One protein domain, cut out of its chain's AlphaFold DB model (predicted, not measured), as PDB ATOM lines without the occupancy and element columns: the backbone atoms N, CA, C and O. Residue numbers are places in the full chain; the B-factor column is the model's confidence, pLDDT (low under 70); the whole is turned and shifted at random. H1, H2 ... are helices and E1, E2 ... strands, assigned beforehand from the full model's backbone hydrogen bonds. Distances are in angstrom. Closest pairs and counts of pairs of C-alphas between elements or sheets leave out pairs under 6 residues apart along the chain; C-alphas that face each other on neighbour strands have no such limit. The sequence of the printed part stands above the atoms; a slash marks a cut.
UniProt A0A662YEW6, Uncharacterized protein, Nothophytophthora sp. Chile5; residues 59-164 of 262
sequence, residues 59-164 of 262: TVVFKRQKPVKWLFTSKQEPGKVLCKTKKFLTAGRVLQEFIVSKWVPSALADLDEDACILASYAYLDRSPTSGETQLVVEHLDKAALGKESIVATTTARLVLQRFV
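This is residues 59 to 164 of the 262 residues of an uncharacterized protein of Nothophytophthora sp. Chile5 (UniProt A0A662YEW6). One strongly twisted sheet of six strands makes a wall, with the short helices H1 and H2 packed on one face, H3 only grazing the sheet, and the opposite face bare of named helices. The long hairpin E4 and E5 makes one side of this wall, and the shorter strands E1, E2 and E3 make the other. The printed part has 106 residues, with three named helices and six named strands in the order E1 E2 E3 H1 E4 E5 H2 H3 E6; the sheet order is E3 E2 E1 E6 E4 E5, all antiparallel, and the class is mixed. It is compact, with a radius of gyration of the C-alphas of 15.0 A and spans of 44 by 33 by 25 A.

E1, residues 59 to 63, E2, residues 66 to 73, and E3, residues 81 to 83, form a meander, each strand the antiparallel neighbour of the one before; N 61 and O 69 are 2.8 A apart, and N 82 and O 72 are 2.8 A apart. H1, residues 91 to 99, is on the sheet at a height over the sheet of 7.9 A, only just over none of the strands: 2 of its C-alphas fall on E6, residues 157 to 162, and 2 on E4, residues 117 to 126. E4 and E5, residues 133 to 141, form a hairpin, with N 121 and O 138 2.7 A apart. H2, residues 142 to 146, lies over E4 on the same face as H1, at a height over the sheet of 8.0 A. H1 and H2 touch, the closest C-alphas being those of Ile 99 and Lys 142, 6.1 A apart. H3, residues 148 to 151, only grazes the sheet with residues 150 to 151. E5, H2, H3 and E6 form a split strand-helix-strand unit, two strands running the same way with E4 between them, and its crossover is right-handed. E6 is antiparallel to E1, with N 60 and O 160 2.7 A apart, and to E4, with N 120 and O 161 2.8 A apart. In H1 and H2 every O i to N i+4 pair is within hydrogen-bond range; H3 is too short for such a pair.

E1 begins at C-alpha 59, (159.894, 157.038, 114.642). E2 is 21.6 A long, H1 12.2 A, E4 25.4 A and E5 25.5 A. E6 is 16.9 A long and ends at C-alpha 162, (154.410, 154.881, 112.071).

The C-alphas farthest apart, those of Gln 76 and Thr 129, are 47.7 A apart. The printed part has no cut. The link H1 to E4, residues 100 to 116, is long. The pLDDT is under 70 in residues 78 to 79, 101 to 113 and 148 to 157.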
ATOM      1  N   THR A  59     159.982 156.974 113.182       89.69
ATOM      2  CA  THR A  59     159.894 157.038 114.642       89.69
ATOM      3  C   THR A  59     160.299 158.429 115.099       89.69
ATOM      4  O   THR A  59     161.438 158.859 114.906       89.69
ATOM      5  N   VAL A  60     159.374 159.142 115.729       90.19
ATOM      6  CA  VAL A  60     159.563 160.495 116.243       90.19
ATOM      7  C   VAL A  60     159.571 160.461 117.760       90.19
ATOM      8  O   VAL A  60     158.609 160.050 118.404       90.19
ATOM      9  N   VAL A  61     160.665 160.939 118.340       89.25
ATOM     10  CA  VAL A  61     160.803 161.101 119.784       89.25
ATOM     11  C   VAL A  61     160.405 162.520 120.145       89.25
ATOM     12  O   VAL A  61     160.978 163.481 119.619       89.25
ATOM     13  N   PHE A  62     159.480 162.654 121.085       85.50
ATOM     14  CA  PHE A  62     159.103 163.930 121.670       85.50
ATOM     15  C   PHE A  62     159.695 164.068 123.069       85.50
ATOM     16  O   PHE A  62     159.754 163.123 123.858       85.50
ATOM     17  N   LYS A  63     160.117 165.288 123.389       83.75
ATOM     18  CA  LYS A  63     160.523 165.691 124.734       83.75
ATOM     19  C   LYS A  63     159.824 166.994 125.059       83.75
ATOM     20  O   LYS A  63     159.990 167.963 124.320       83.75
ATOM     21  N   ARG A  64     159.079 167.023 126.169       78.81
ATOM     22  CA  ARG A  64     158.267 168.189 126.561       78.81
ATOM     23  C   ARG A  64     157.460 168.708 125.368       78.81
ATOM     24  O   ARG A  64     157.601 169.868 124.988       78.81
ATOM     25  N   GLN A  65     156.711 167.806 124.729       77.38
ATOM     26  CA  GLN A  65     155.780 168.148 123.649       77.38
ATOM     27  C   GLN A  65     156.435 168.638 122.341       77.38
ATOM     28  O   GLN A  65     155.755 169.006 121.388       77.38
ATOM     29  N   LYS A  66     157.770 168.626 122.245       84.44
ATOM     30  CA  LYS A  66     158.497 169.025 121.034       84.44
ATOM     31  C   LYS A  66     159.208 167.825 120.417       84.44
ATOM     32  O   LYS A  66     159.896 167.108 121.152       84.44
ATOM     33  N   PRO A  67     159.096 167.604 119.096       88.69
ATOM     34  CA  PRO A  67     159.868 166.566 118.432       88.69
ATOM     35  C   PRO A  67     161.358 166.913 118.527       88.69
ATOM     36  O   PRO A  67     161.785 168.011 118.168       88.69
ATOM     37  N   VAL A  68     162.155 165.982 119.046       90.62
ATOM     38  CA  VAL A  68     163.606 166.156 119.238       90.62
ATOM     39  C   VAL A  68     164.433 165.301 118.294       90.62
ATOM     40  O   VAL A  68     165.543 165.688 117.937       90.62
ATOM     41  N   LYS A  69     163.901 164.150 117.882       92.06
ATOM     42  CA  LYS A  69     164.518 163.264 116.897       92.06
ATOM     43  C   LYS A  69     163.435 162.649 116.033       92.06
ATOM     44  O   LYS A  69     162.359 162.338 116.530       92.06
ATOM     45  N   TRP A  70     163.757 162.442 114.767       92.75
ATOM     46  CA  TRP A  70     162.946 161.654 113.851       92.75
ATOM     47  C   TRP A  70     163.876 160.715 113.111       92.75
ATOM     48  O   TRP A  70     164.683 161.158 112.294       92.75
ATOM     49  N   LEU A  71     163.768 159.437 113.443       90.44
ATOM     50  CA  LEU A  71     164.587 158.352 112.932       90.44
ATOM     51  C   LEU A  71     163.795 157.545 111.902       90.44
ATOM     52  O   LEU A  71     162.598 157.326 112.079       90.44
ATOM     53  N   PHE A  72     164.454 157.123 110.831       88.06
ATOM     54  CA  PHE A  72     163.846 156.328 109.764       88.06
ATOM     55  C   PHE A  72     164.918 155.519 109.034       88.06
ATOM     56  O   PHE A  72     166.068 155.952 108.956       88.06
ATOM     57  N   THR A  73     164.564 154.367 108.470       84.12
ATOM     58  CA  THR A  73     165.481 153.636 107.582       84.12
ATOM     59  C   THR A  73     165.537 154.281 106.198       84.12
ATOM     60  O   THR A  73     164.514 154.643 105.616       84.12
ATOM     61  N   SER A  74     166.752 154.447 105.672       81.25
ATOM     62  CA  SER A  74     167.000 154.966 104.331       81.25
ATOM     63  C   SER A  74     166.384 154.055 103.275       81.25
ATOM     64  O   SER A  74     166.549 152.838 103.313       81.25
ATOM     65  N   LYS A  75     165.722 154.659 102.285       77.56
ATOM     66  CA  LYS A  75     165.268 153.942 101.086       77.56
ATOM     67  C   LYS A  75     166.409 153.625 100.119       77.56
ATOM     68  O   LYS A  75     166.309 152.693  99.339       77.56
ATOM     69  N   GLN A  76     167.464 154.440 100.144       80.62
ATOM     70  CA  GLN A  76     168.589 154.346  99.209       80.62
ATOM     71  C   GLN A  76     169.678 153.399  99.716       80.62
ATOM     72  O   GLN A  76     170.394 152.802  98.924       80.62
ATOM     73  N   GLU A  77     169.807 153.275 101.037       77.94
ATOM     74  CA  GLU A  77     170.848 152.486 101.690       77.94
ATOM     75  C   GLU A  77     170.180 151.486 102.648       77.94
ATOM     76  O   GLU A  77     169.785 151.878 103.753       77.94
ATOM     77  N   PRO A  78     170.003 150.215 102.238       69.56
ATOM     78  CA  PRO A  78     169.359 149.190 103.055       69.56
ATOM     79  C   PRO A  78     169.955 149.087 104.462       69.56
ATOM     80  O   PRO A  78     171.170 149.119 104.640       69.56
ATOM     81  N   GLY A  79     169.093 149.000 105.476       68.75
ATOM     82  CA  GLY A  79     169.499 148.866 106.881       68.75
ATOM     83  C   GLY A  79     170.069 150.139 107.524       68.75
ATOM     84  O   GLY A  79     170.183 150.204 108.747       68.75
ATOM     85  N   LYS A  80     170.364 151.195 106.754       79.19
ATOM     86  CA  LYS A  80     170.904 152.442 107.308       79.19
ATOM     87  C   LYS A  80     169.811 153.269 107.974       79.19
ATOM     88  O   LYS A  80     168.900 153.758 107.310       79.19
ATOM     89  N   VAL A  81     169.933 153.492 109.280       81.94
ATOM     90  CA  VAL A  81     169.055 154.404 110.025       81.94
ATOM     91  C   VAL A  81     169.570 155.837 109.893       81.94
ATOM     92  O   VAL A  81     170.721 156.140 110.202       81.94
ATOM     93  N   LEU A  82     168.703 156.737 109.439       87.12
ATOM     94  CA  LEU A  82     168.960 158.163 109.285       87.12
ATOM     95  C   LEU A  82     168.116 158.973 110.270       87.12
ATOM     96  O   LEU A  82     167.100 158.509 110.783       87.12
ATOM     97  N   CYS A  83     168.525 160.220 110.503       91.88
ATOM     98  CA  CYS A  83     167.781 161.182 111.308       91.88
ATOM     99  C   CYS A  83     167.411 162.403 110.459       91.88
ATOM    100  O   CYS A  83     168.266 162.958 109.762       91.88
ATOM    101  N   LYS A  84     166.151 162.851 110.505       90.88
ATOM    102  CA  LYS A  84     165.749 164.093 109.827       90.88
ATOM    103  C   LYS A  84     166.454 165.291 110.464       90.88
ATOM    104  O   LYS A  84     166.651 165.366 111.676       90.88
ATOM    105  N   THR A  85     166.789 166.275 109.636       87.62
ATOM    106  CA  THR A  85     167.385 167.531 110.112       87.62
ATOM    107  C   THR A  85     166.368 168.376 110.885       87.62
ATOM    108  O   THR A  85     165.161 168.291 110.652       87.62
ATOM    109  N   LYS A  86     166.855 169.251 111.777       85.81
ATOM    110  CA  LYS A  86     166.033 170.069 112.691       85.81
ATOM    111  C   LYS A  86     164.925 170.874 111.996       85.81
ATOM    112  O   LYS A  86     163.853 171.042 112.563       85.81
ATOM    113  N   LYS A  87     165.140 171.312 110.750       84.56
ATOM    114  CA  LYS A  87     164.143 172.043 109.939       84.56
ATOM    115  C   LYS A  87     162.876 171.236 109.607       84.56
ATOM    116  O   LYS A  87     161.878 171.808 109.178       84.56
ATOM    117  N   PHE A  88     162.914 169.915 109.774       82.75
ATOM    118  CA  PHE A  88     161.766 169.025 109.585       82.75
ATOM    119  C   PHE A  88     161.126 168.585 110.911       82.75
ATOM    120  O   PHE A  88     160.124 167.879 110.886       82.75
ATOM    121  N   LEU A  89     161.676 168.999 112.058       86.94
ATOM    122  CA  LEU A  89     161.198 168.618 113.387       86.94
ATOM    123  C   LEU A  89     160.212 169.660 113.927       86.94
ATOM    124  O   LEU A  89     160.495 170.365 114.894       86.94
ATOM    125  N   THR A  90     159.046 169.766 113.293       87.31
ATOM    126  CA  THR A  90     157.907 170.527 113.827       87.31
ATOM    127  C   THR A  90     156.709 169.601 113.983       87.31
ATOM    128  O   THR A  90     156.526 168.691 113.175       87.31
ATOM    129  N   ALA A  91     155.892 169.818 115.018       84.38
ATOM    130  CA  ALA A  91     154.739 168.960 115.300       84.38
ATOM    131  C   ALA A  91     153.781 168.890 114.100       84.38
ATOM    132  O   ALA A  91     153.463 167.798 113.645       84.38
ATOM    133  N   GLY A  92     153.434 170.036 113.500       85.25
ATOM    134  CA  GLY A  92     152.564 170.071 112.319       85.25
ATOM    135  C   GLY A  92     153.108 169.273 111.129       85.25
ATOM    136  O   GLY A  92     152.349 168.586 110.456       85.25
ATOM    137  N   ARG A  93     154.427 169.285 110.897       87.38
ATOM    138  CA  ARG A  93     155.039 168.538 109.787       87.38
ATOM    139  C   ARG A  93     155.106 167.038 110.058       87.38
ATOM    140  O   ARG A  93     154.944 166.249 109.134       87.38
ATOM    141  N   VAL A  94     155.331 166.655 111.317       87.94
ATOM    142  CA  VAL A  94     155.235 165.257 111.758       87.94
ATOM    143  C   VAL A  94     153.815 164.743 111.528       87.94
ATOM    144  O   VAL A  94     153.648 163.743 110.841       87.94
ATOM    145  N   LEU A  95     152.802 165.459 112.025       86.38
ATOM    146  CA  LEU A  95     151.399 165.072 111.864       86.38
ATOM    147  C   LEU A  95     151.011 164.978 110.389       86.38
ATOM    148  O   LEU A  95     150.467 163.963 109.971       86.38
ATOM    149  N   GLN A  96     151.371 165.975 109.578       85.94
ATOM    150  CA  GLN A  96     151.078 165.967 108.147       85.94
ATOM    151  C   GLN A  96     151.663 164.735 107.440       85.94
ATOM    152  O   GLN A  96     150.966 164.082 106.674       85.94
ATOM    153  N   GLU A  97     152.923 164.381 107.695       87.06
ATOM    154  CA  GLU A  97     153.529 163.206 107.054       87.06
ATOM    155  C   GLU A  97     152.947 161.888 107.565       87.06
ATOM    156  O   GLU A  97     152.896 160.922 106.811       87.06
ATOM    157  N   PHE A  98     152.532 161.808 108.830       85.94
ATOM    158  CA  PHE A  98     151.915 160.601 109.380       85.94
ATOM    159  C   PHE A  98     150.459 160.423 108.928       85.94
ATOM    160  O   PHE A  98     150.042 159.284 108.754       85.94
ATOM    161  N   ILE A  99     149.727 161.517 108.685       83.25
ATOM    162  CA  ILE A  99     148.359 161.498 108.142       83.25
ATOM    163  C   ILE A  99     148.343 161.096 106.669       83.25
ATOM    164  O   ILE A  99     147.411 160.441 106.215       83.25
ATOM    165  N   VAL A 100     149.354 161.503 105.898       72.94
ATOM    166  CA  VAL A 100     149.398 161.180 104.472       72.94
ATOM    167  C   VAL A 100     149.634 159.675 104.297       72.94
ATOM    168  O   VAL A 100     150.754 159.177 104.445       72.94
ATOM    169  N   SER A 101     148.558 158.977 103.927       58.41
ATOM    170  CA  SER A 101     148.447 157.542 103.641       58.41
ATOM    171  C   SER A 101     149.218 157.112 102.383       58.41
ATOM    172  O   SER A 101     148.698 156.447 101.499       58.41
ATOM    173  N   LYS A 102     150.508 157.449 102.288       58.00
ATOM    174  CA  LYS A 102     151.414 157.029 101.196       58.00
ATOM    175  C   LYS A 102     151.658 155.509 101.137       58.00
ATOM    176  O   LYS A 102     152.427 155.063 100.293       58.00
ATOM    177  N   TRP A 103     151.101 154.732 102.066       54.41
ATOM    178  CA  TRP A 103     151.633 153.417 102.440       54.41
ATOM    179  C   TRP A 103     150.586 152.331 102.630       54.41
ATOM    180  O   TRP A 103     150.934 151.254 103.109       54.41
ATOM    181  N   VAL A 104     149.326 152.606 102.299       54.62
ATOM    182  CA  VAL A 104     148.267 151.599 102.364       54.62
ATOM    183  C   VAL A 104     148.643 150.495 101.366       54.62
ATOM    184  O   VAL A 104     148.731 150.776 100.169       54.62
ATOM    185  N   PRO A 105     148.957 149.262 101.819       54.47
ATOM    186  CA  PRO A 105     149.204 148.151 100.910       54.47
ATOM    187  C   PRO A 105     148.005 147.991  99.974       54.47
ATOM    188  O   PRO A 105     146.880 148.235 100.391       54.47
ATOM    189  N   SER A 106     148.208 147.524  98.743       51.75
ATOM    190  CA  SER A 106     147.103 147.303  97.792       51.75
ATOM    191  C   SER A 106     145.984 146.411  98.354       51.75
ATOM    192  O   SER A 106     144.820 146.615  98.040       51.75
ATOM    193  N   ALA A 107     146.321 145.484  99.256       48.94
ATOM    194  CA  ALA A 107     145.369 144.644  99.993       48.94
ATOM    195  C   ALA A 107     144.453 145.412 100.971       48.94
ATOM    196  O   ALA A 107     143.514 144.843 101.516       48.94
ATOM    197  N   LEU A 108     144.758 146.682 101.223       56.59
ATOM    198  CA  LEU A 108     144.011 147.616 102.053       56.59
ATOM    199  C   LEU A 108     143.473 148.799 101.218       56.59
ATOM    200  O   LEU A 108     143.001 149.764 101.800       56.59
ATOM    201  N   ALA A 109     143.542 148.758  99.881       57.28
ATOM    202  CA  ALA A 109     143.155 149.883  99.018       57.28
ATOM    203  C   ALA A 109     141.659 150.244  99.088       57.28
ATOM    204  O   ALA A 109     141.309 151.398  98.866       57.28
ATOM    205  N   ASP A 110     140.801 149.282  99.440       58.81
ATOM    206  CA  ASP A 110     139.354 149.489  99.600       58.81
ATOM    207  C   ASP A 110     138.973 150.003 101.001       58.81
ATOM    208  O   ASP A 110     137.792 150.078 101.347       58.81
ATOM    209  N   LEU A 111     139.963 150.313 101.844       63.59
ATOM    210  CA  LEU A 111     139.704 150.887 103.152       63.59
ATOM    211  C   LEU A 111     139.305 152.351 103.070       63.59
ATOM    212  O   LEU A 111     139.930 153.145 102.374       63.59
ATOM    213  N   ASP A 112     138.342 152.713 103.913       69.12
ATOM    214  CA  ASP A 112     138.161 154.098 104.323       69.12
ATOM    215  C   ASP A 112     139.479 154.619 104.929       69.12
ATOM    216  O   ASP A 112     139.970 154.097 105.940       69.12
ATOM    217  N   GLU A 113     140.072 155.631 104.287       69.25
ATOM    218  CA  GLU A 113     141.320 156.259 104.729       69.25
ATOM    219  C   GLU A 113     141.226 156.764 106.172       69.25
ATOM    220  O   GLU A 113     142.232 156.784 106.885       69.25
ATOM    221  N   ASP A 114     140.027 157.151 106.617       72.69
ATOM    222  CA  ASP A 114     139.807 157.696 107.953       72.69
ATOM    223  C   ASP A 114     139.801 156.603 109.038       72.69
ATOM    224  O   ASP A 114     140.147 156.880 110.188       72.69
ATOM    225  N   ALA A 115     139.503 155.350 108.672       72.50
ATOM    226  CA  ALA A 115     139.481 154.196 109.577       72.50
ATOM    227  C   ALA A 115     140.827 153.450 109.670       72.50
ATOM    228  O   ALA A 115     140.973 152.505 110.464       72.50
ATOM    229  N   CYS A 116     141.804 153.849 108.851       78.50
ATOM    230  CA  CYS A 116     143.131 153.251 108.802       78.50
ATOM    231  C   CYS A 116     143.953 153.617 110.041       78.50
ATOM    232  O   CYS A 116     144.033 154.778 110.436       78.50
ATOM    233  N   ILE A 117     144.640 152.628 110.618       84.44
ATOM    234  CA  ILE A 117     145.597 152.866 111.701       84.44
ATOM    235  C   ILE A 117     146.893 153.410 111.104       84.44
ATOM    236  O   ILE A 117     147.523 152.762 110.267       84.44
ATOM    237  N   LEU A 118     147.299 154.596 111.550       84.81
ATOM    238  CA  LEU A 118     148.409 155.352 110.969       84.81
ATOM    239  C   LEU A 118     149.655 155.342 111.854       84.81
ATOM    240  O   LEU A 118     150.784 155.378 111.355       84.81
ATOM    241  N   ALA A 119     149.467 155.295 113.172       86.69
ATOM    242  CA  ALA A 119     150.563 155.383 114.124       86.69
ATOM    243  C   ALA A 119     150.320 154.555 115.386       86.69
ATOM    244  O   ALA A 119     149.185 154.311 115.781       86.69
ATOM    245  N   SER A 120     151.412 154.181 116.038       86.69
ATOM    246  CA  SER A 120     151.449 153.763 117.432       86.69
ATOM    247  C   SER A 120     152.064 154.889 118.257       86.69
ATOM    248  O   SER A 120     153.061 155.497 117.857       86.69
ATOM    249  N   TYR A 121     151.482 155.166 119.411       85.06
ATOM    250  CA  TYR A 121     151.890 156.219 120.317       85.06
ATOM    251  C   TYR A 121     152.209 155.619 121.681       85.06
ATOM    252  O   TYR A 121     151.329 155.095 122.357       85.06
ATOM    253  N   ALA A 122     153.485 155.660 122.055       84.69
ATOM    254  CA  ALA A 122     153.988 155.066 123.283       84.69
ATOM    255  C   ALA A 122     154.417 156.150 124.276       84.69
ATOM    256  O   ALA A 122     155.225 157.031 123.951       84.69
ATOM    257  N   TYR A 123     153.901 156.066 125.498       82.12
ATOM    258  CA  TYR A 123     154.209 156.996 126.577       82.12
ATOM    259  C   TYR A 123     154.230 156.295 127.932       82.12
ATOM    260  O   TYR A 123     153.655 155.229 128.118       82.12
ATOM    261  N   LEU A 124     154.940 156.895 128.884       79.00
ATOM    262  CA  LEU A 124     154.921 156.436 130.267       79.00
ATOM    263  C   LEU A 124     153.787 157.139 130.995       79.00
ATOM    264  O   LEU A 124     153.769 158.368 131.003       79.00
ATOM    265  N   ASP A 125     152.902 156.376 131.618       78.38
ATOM    266  CA  ASP A 125     151.823 156.891 132.453       78.38
ATOM    267  C   ASP A 125     151.922 156.334 133.873       78.38
ATOM    268  O   ASP A 125     152.515 155.279 134.092       78.38
ATOM    269  N   ARG A 126     151.368 157.042 134.858       79.25
ATOM    270  CA  ARG A 126     151.260 156.520 136.224       79.25
ATOM    271  C   ARG A 126     149.903 155.868 136.393       79.25
ATOM    272  O   ARG A 126     148.882 156.545 136.326       79.25
ATOM    273  N   SER A 127     149.910 154.566 136.657       77.06
ATOM    274  CA  SER A 127     148.689 153.822 136.934       77.06
ATOM    275  C   SER A 127     147.973 154.433 138.145       77.06
ATOM    276  O   SER A 127     148.579 154.539 139.216       77.06
ATOM    277  N   PRO A 128     146.692 154.826 138.022       74.94
ATOM    278  CA  PRO A 128     145.942 155.386 139.142       74.94
ATOM    279  C   PRO A 128     145.670 154.344 140.237       74.94
ATOM    280  O   PRO A 128     145.434 154.716 141.382       74.94
ATOM    281  N   THR A 129     145.708 153.049 139.903       79.06
ATOM    282  CA  THR A 129     145.434 151.939 140.824       79.06
ATOM    283  C   THR A 129     146.675 151.434 141.552       79.06
ATOM    284  O   THR A 129     146.591 151.175 142.748       79.06
ATOM    285  N   SER A 130     147.817 151.288 140.871       77.56
ATOM    286  CA  SER A 130     149.052 150.778 141.499       77.56
ATOM    287  C   SER A 130     150.051 151.874 141.874       77.56
ATOM    288  O   SER A 130     150.980 151.618 142.636       77.56
ATOM    289  N   GLY A 131     149.903 153.091 141.339       78.12
ATOM    290  CA  GLY A 131     150.893 154.165 141.473       78.12
ATOM    291  C   GLY A 131     152.192 153.918 140.694       78.12
ATOM    292  O   GLY A 131     153.060 154.793 140.644       78.12
ATOM    293  N   GLU A 132     152.332 152.751 140.062       78.88
ATOM    294  CA  GLU A 132     153.502 152.379 139.279       78.88
ATOM    295  C   GLU A 132     153.494 153.070 137.915       78.88
ATOM    296  O   GLU A 132     152.449 153.370 137.332       78.88
ATOM    297  N   THR A 133     154.692 153.343 137.397       73.75
ATOM    298  CA  THR A 133     154.843 153.881 136.043       73.75
ATOM    299  C   THR A 133     154.757 152.737 135.042       73.75
ATOM    300  O   THR A 133     155.591 151.837 135.070       73.75
ATOM    301  N   GLN A 134     153.777 152.795 134.149       74.88
ATOM    302  CA  GLN A 134     153.533 151.804 133.108       74.88
ATOM    303  C   GLN A 134     153.786 152.391 131.718       74.88
ATOM    304  O   GLN A 134     153.576 153.581 131.479       74.88
ATOM    305  N   LEU A 135     154.246 151.550 130.791       76.69
ATOM    306  CA  LEU A 135     154.304 151.897 129.375       76.69
ATOM    307  C   LEU A 135     152.916 151.683 128.769       76.69
ATOM    308  O   LEU A 135     152.440 150.554 128.705       76.69
ATOM    309  N   VAL A 136     152.299 152.761 128.305       78.19
ATOM    310  CA  VAL A 136     151.040 152.727 127.561       78.19
ATOM    311  C   VAL A 136     151.360 152.833 126.078       78.19
ATOM    312  O   VAL A 136     152.145 153.692 125.667       78.19
ATOM    313  N   VAL A 137     150.767 151.948 125.276       81.00
ATOM    314  CA  VAL A 137     150.853 151.975 123.814       81.00
ATOM    315  C   VAL A 137     149.445 152.116 123.259       81.00
ATOM    316  O   VAL A 137     148.605 151.239 123.431       81.00
ATOM    317  N   GLU A 138     149.196 153.226 122.583       84.19
ATOM    318  CA  GLU A 138     147.946 153.497 121.884       84.19
ATOM    319  C   GLU A 138     148.156 153.379 120.380       84.19
ATOM    320  O   GLU A 138     149.234 153.663 119.860       84.19
ATOM    321  N   HIS A 139     147.110 153.001 119.658       86.25
ATOM    322  CA  HIS A 139     147.114 153.015 118.203       86.25
ATOM    323  C   HIS A 139     146.148 154.086 117.710       86.25
ATOM    324  O   HIS A 139     145.037 154.217 118.221       86.25
ATOM    325  N   LEU A 140     146.602 154.874 116.741       86.00
ATOM    326  CA  LEU A 140     145.940 156.093 116.306       86.00
ATOM    327  C   LEU A 140     145.481 155.945 114.857       86.00
ATOM    328  O   LEU A 140     146.296 155.688 113.964       86.00
ATOM    329  N   ASP A 141     144.186 156.141 114.638       84.69
ATOM    330  CA  ASP A 141     143.611 156.408 113.321       84.69
ATOM    331  C   ASP A 141     143.787 157.889 112.933       84.69
ATOM    332  O   ASP A 141     144.403 158.674 113.664       84.69
ATOM    333  N   LYS A 142     143.272 158.296 111.769       83.88
ATOM    334  CA  LYS A 142     143.398 159.678 111.280       83.88
ATOM    335  C   LYS A 142     142.729 160.696 112.202       83.88
ATOM    336  O   LYS A 142     143.296 161.767 112.435       83.88
ATOM    337  N   ALA A 143     141.566 160.365 112.758       83.69
ATOM    338  CA  ALA A 143     140.838 161.244 113.665       83.69
ATOM    339  C   ALA A 143     141.582 161.416 114.996       83.69
ATOM    340  O   ALA A 143     141.736 162.536 115.480       83.69
ATOM    341  N   ALA A 144     142.084 160.323 115.574       83.00
ATOM    342  CA  ALA A 144     142.886 160.330 116.786       83.00
ATOM    343  C   ALA A 144     144.213 161.062 116.567       83.00
ATOM    344  O   ALA A 144     144.575 161.881 117.406       83.00
ATOM    345  N   LEU A 145     144.880 160.835 115.425       82.31
ATOM    346  CA  LEU A 145     146.132 161.494 115.042       82.31
ATOM    347  C   LEU A 145     145.961 163.009 114.816       82.31
ATOM    348  O   LEU A 145     146.861 163.795 115.108       82.31
ATOM    349  N   GLY A 146     144.804 163.419 114.288       76.44
ATOM    350  CA  GLY A 146     144.458 164.817 114.032       76.44
ATOM    351  C   GLY A 146     144.096 165.619 115.283       76.44
ATOM    352  O   GLY A 146     144.095 166.849 115.236       76.44
ATOM    353  N   LYS A 147     143.816 164.962 116.418       72.62
ATOM    354  CA  LYS A 147     143.593 165.659 117.687       72.62
ATOM    355  C   LYS A 147     144.911 166.269 118.160       72.62
ATOM    356  O   LYS A 147     145.874 165.565 118.456       72.62
ATOM    357  N   GLU A 148     144.929 167.591 118.326       55.78
ATOM    358  CA  GLU A 148     146.075 168.350 118.859       55.78
ATOM    359  C   GLU A 148     146.541 167.847 120.247       55.78
ATOM    360  O   GLU A 148     147.660 168.128 120.683       55.78
ATOM    361  N   SER A 149     145.711 167.046 120.929       56.03
ATOM    362  CA  SER A 149     145.942 166.503 122.266       56.03
ATOM    363  C   SER A 149     147.032 165.440 122.372       56.03
ATOM    364  O   SER A 149     147.506 165.221 123.482       56.03
ATOM    365  N   ILE A 150     147.478 164.804 121.280       59.97
ATOM    366  CA  ILE A 150     148.593 163.825 121.340       59.97
ATOM    367  C   ILE A 150     149.832 164.477 121.946       59.97
ATOM    368  O   ILE A 150     150.619 163.853 122.644       59.97
ATOM    369  N   VAL A 151     149.980 165.777 121.714       55.28
ATOM    370  CA  VAL A 151     151.099 166.578 122.188       55.28
ATOM    371  C   VAL A 151     150.800 167.215 123.554       55.28
ATOM    372  O   VAL A 151     151.712 167.737 124.180       55.28
ATOM    373  N   ALA A 152     149.563 167.158 124.057       51.16
ATOM    374  CA  ALA A 152     149.146 167.829 125.291       51.16
ATOM    375  C   ALA A 152     149.397 167.011 126.572       51.16
ATOM    376  O   ALA A 152     149.401 167.587 127.660       51.16
ATOM    377  N   THR A 153     149.654 165.703 126.477       54.19
ATOM    378  CA  THR A 153     149.879 164.848 127.653       54.19
ATOM    379  C   THR A 153     151.233 165.158 128.308       54.19
ATOM    380  O   THR A 153     152.277 165.221 127.659       54.19
ATOM    381  N   THR A 154     151.216 165.406 129.617       50.78
ATOM    382  CA  THR A 154     152.289 166.018 130.429       50.78
ATOM    383  C   THR A 154     153.515 165.119 130.672       50.78
ATOM    384  O   THR A 154     154.368 165.435 131.504       50.78
ATOM    385  N   THR A 155     153.626 163.987 129.980       56.31
ATOM    386  CA  THR A 155     154.621 162.949 130.260       56.31
ATOM    387  C   THR A 155     155.955 163.220 129.553       56.31
ATOM    388  O   THR A 155     156.049 163.743 128.440       56.31
ATOM    389  N   ALA A 156     157.051 162.960 130.274       61.75
ATOM    390  CA  ALA A 156     158.364 163.558 130.013       61.75
ATOM    391  C   ALA A 156     159.045 163.098 128.708       61.75
ATOM    392  O   ALA A 156     159.955 163.784 128.219       61.75
ATOM    393  N   ARG A 157     158.636 161.950 128.153       68.00
ATOM    394  CA  ARG A 157     159.168 161.356 126.918       68.00
ATOM    395  C   ARG A 157     158.086 160.536 126.235       68.00
ATOM    396  O   ARG A 157     157.426 159.738 126.890       68.00
ATOM    397  N   LEU A 158     157.954 160.741 124.931       82.62
ATOM    398  CA  LEU A 158     156.909 160.131 124.116       82.62
ATOM    399  C   LEU A 158     157.540 159.648 122.813       82.62
ATOM    400  O   LEU A 158     158.472 160.284 122.301       82.62
ATOM    401  N   VAL A 159     157.028 158.550 122.272       87.75
ATOM    402  CA  VAL A 159     157.458 158.004 120.985       87.75
ATOM    403  C   VAL A 159     156.233 157.838 120.100       87.75
ATOM    404  O   VAL A 159     155.357 157.032 120.387       87.75
ATOM    405  N   LEU A 160     156.181 158.609 119.016       88.44
ATOM    406  CA  LEU A 160     155.228 158.392 117.936       88.44
ATOM    407  C   LEU A 160     155.917 157.573 116.860       88.44
ATOM    408  O   LEU A 160     157.010 157.914 116.411       88.44
ATOM    409  N   GLN A 161     155.274 156.510 116.429       88.19
ATOM    410  CA  GLN A 161     155.873 155.548 115.536       88.19
ATOM    411  C   GLN A 161     154.888 155.186 114.439       88.19
ATOM    412  O   GLN A 161     153.723 154.935 114.720       88.19
ATOM    413  N   ARG A 162     155.317 155.196 113.175       86.69
ATOM    414  CA  ARG A 162     154.410 154.881 112.071       86.69
ATOM    415  C   ARG A 162     153.937 153.439 112.205       86.69
ATOM    416  O   ARG A 162     154.744 152.536 112.427       86.69
ATOM    417  N   PHE A 163     152.631 153.244 112.063       84.38
ATOM    418  CA  PHE A 163     152.050 151.916 112.069       84.38
ATOM    419  C   PHE A 163     152.457 151.178 110.795       84.38
ATOM    420  O   PHE A 163     152.484 151.745 109.702       84.38
ATOM    421  N   VAL A 164     152.808 149.907 110.951       78.56
ATOM    422  CA  VAL A 164     153.297 149.060 109.865       78.56
ATOM    423  C   VAL A 164     152.238 147.985 109.606       78.56
ATOM    424  O   VAL A 164     152.222 146.971 110.313       78.56
TER     425      VAL A 164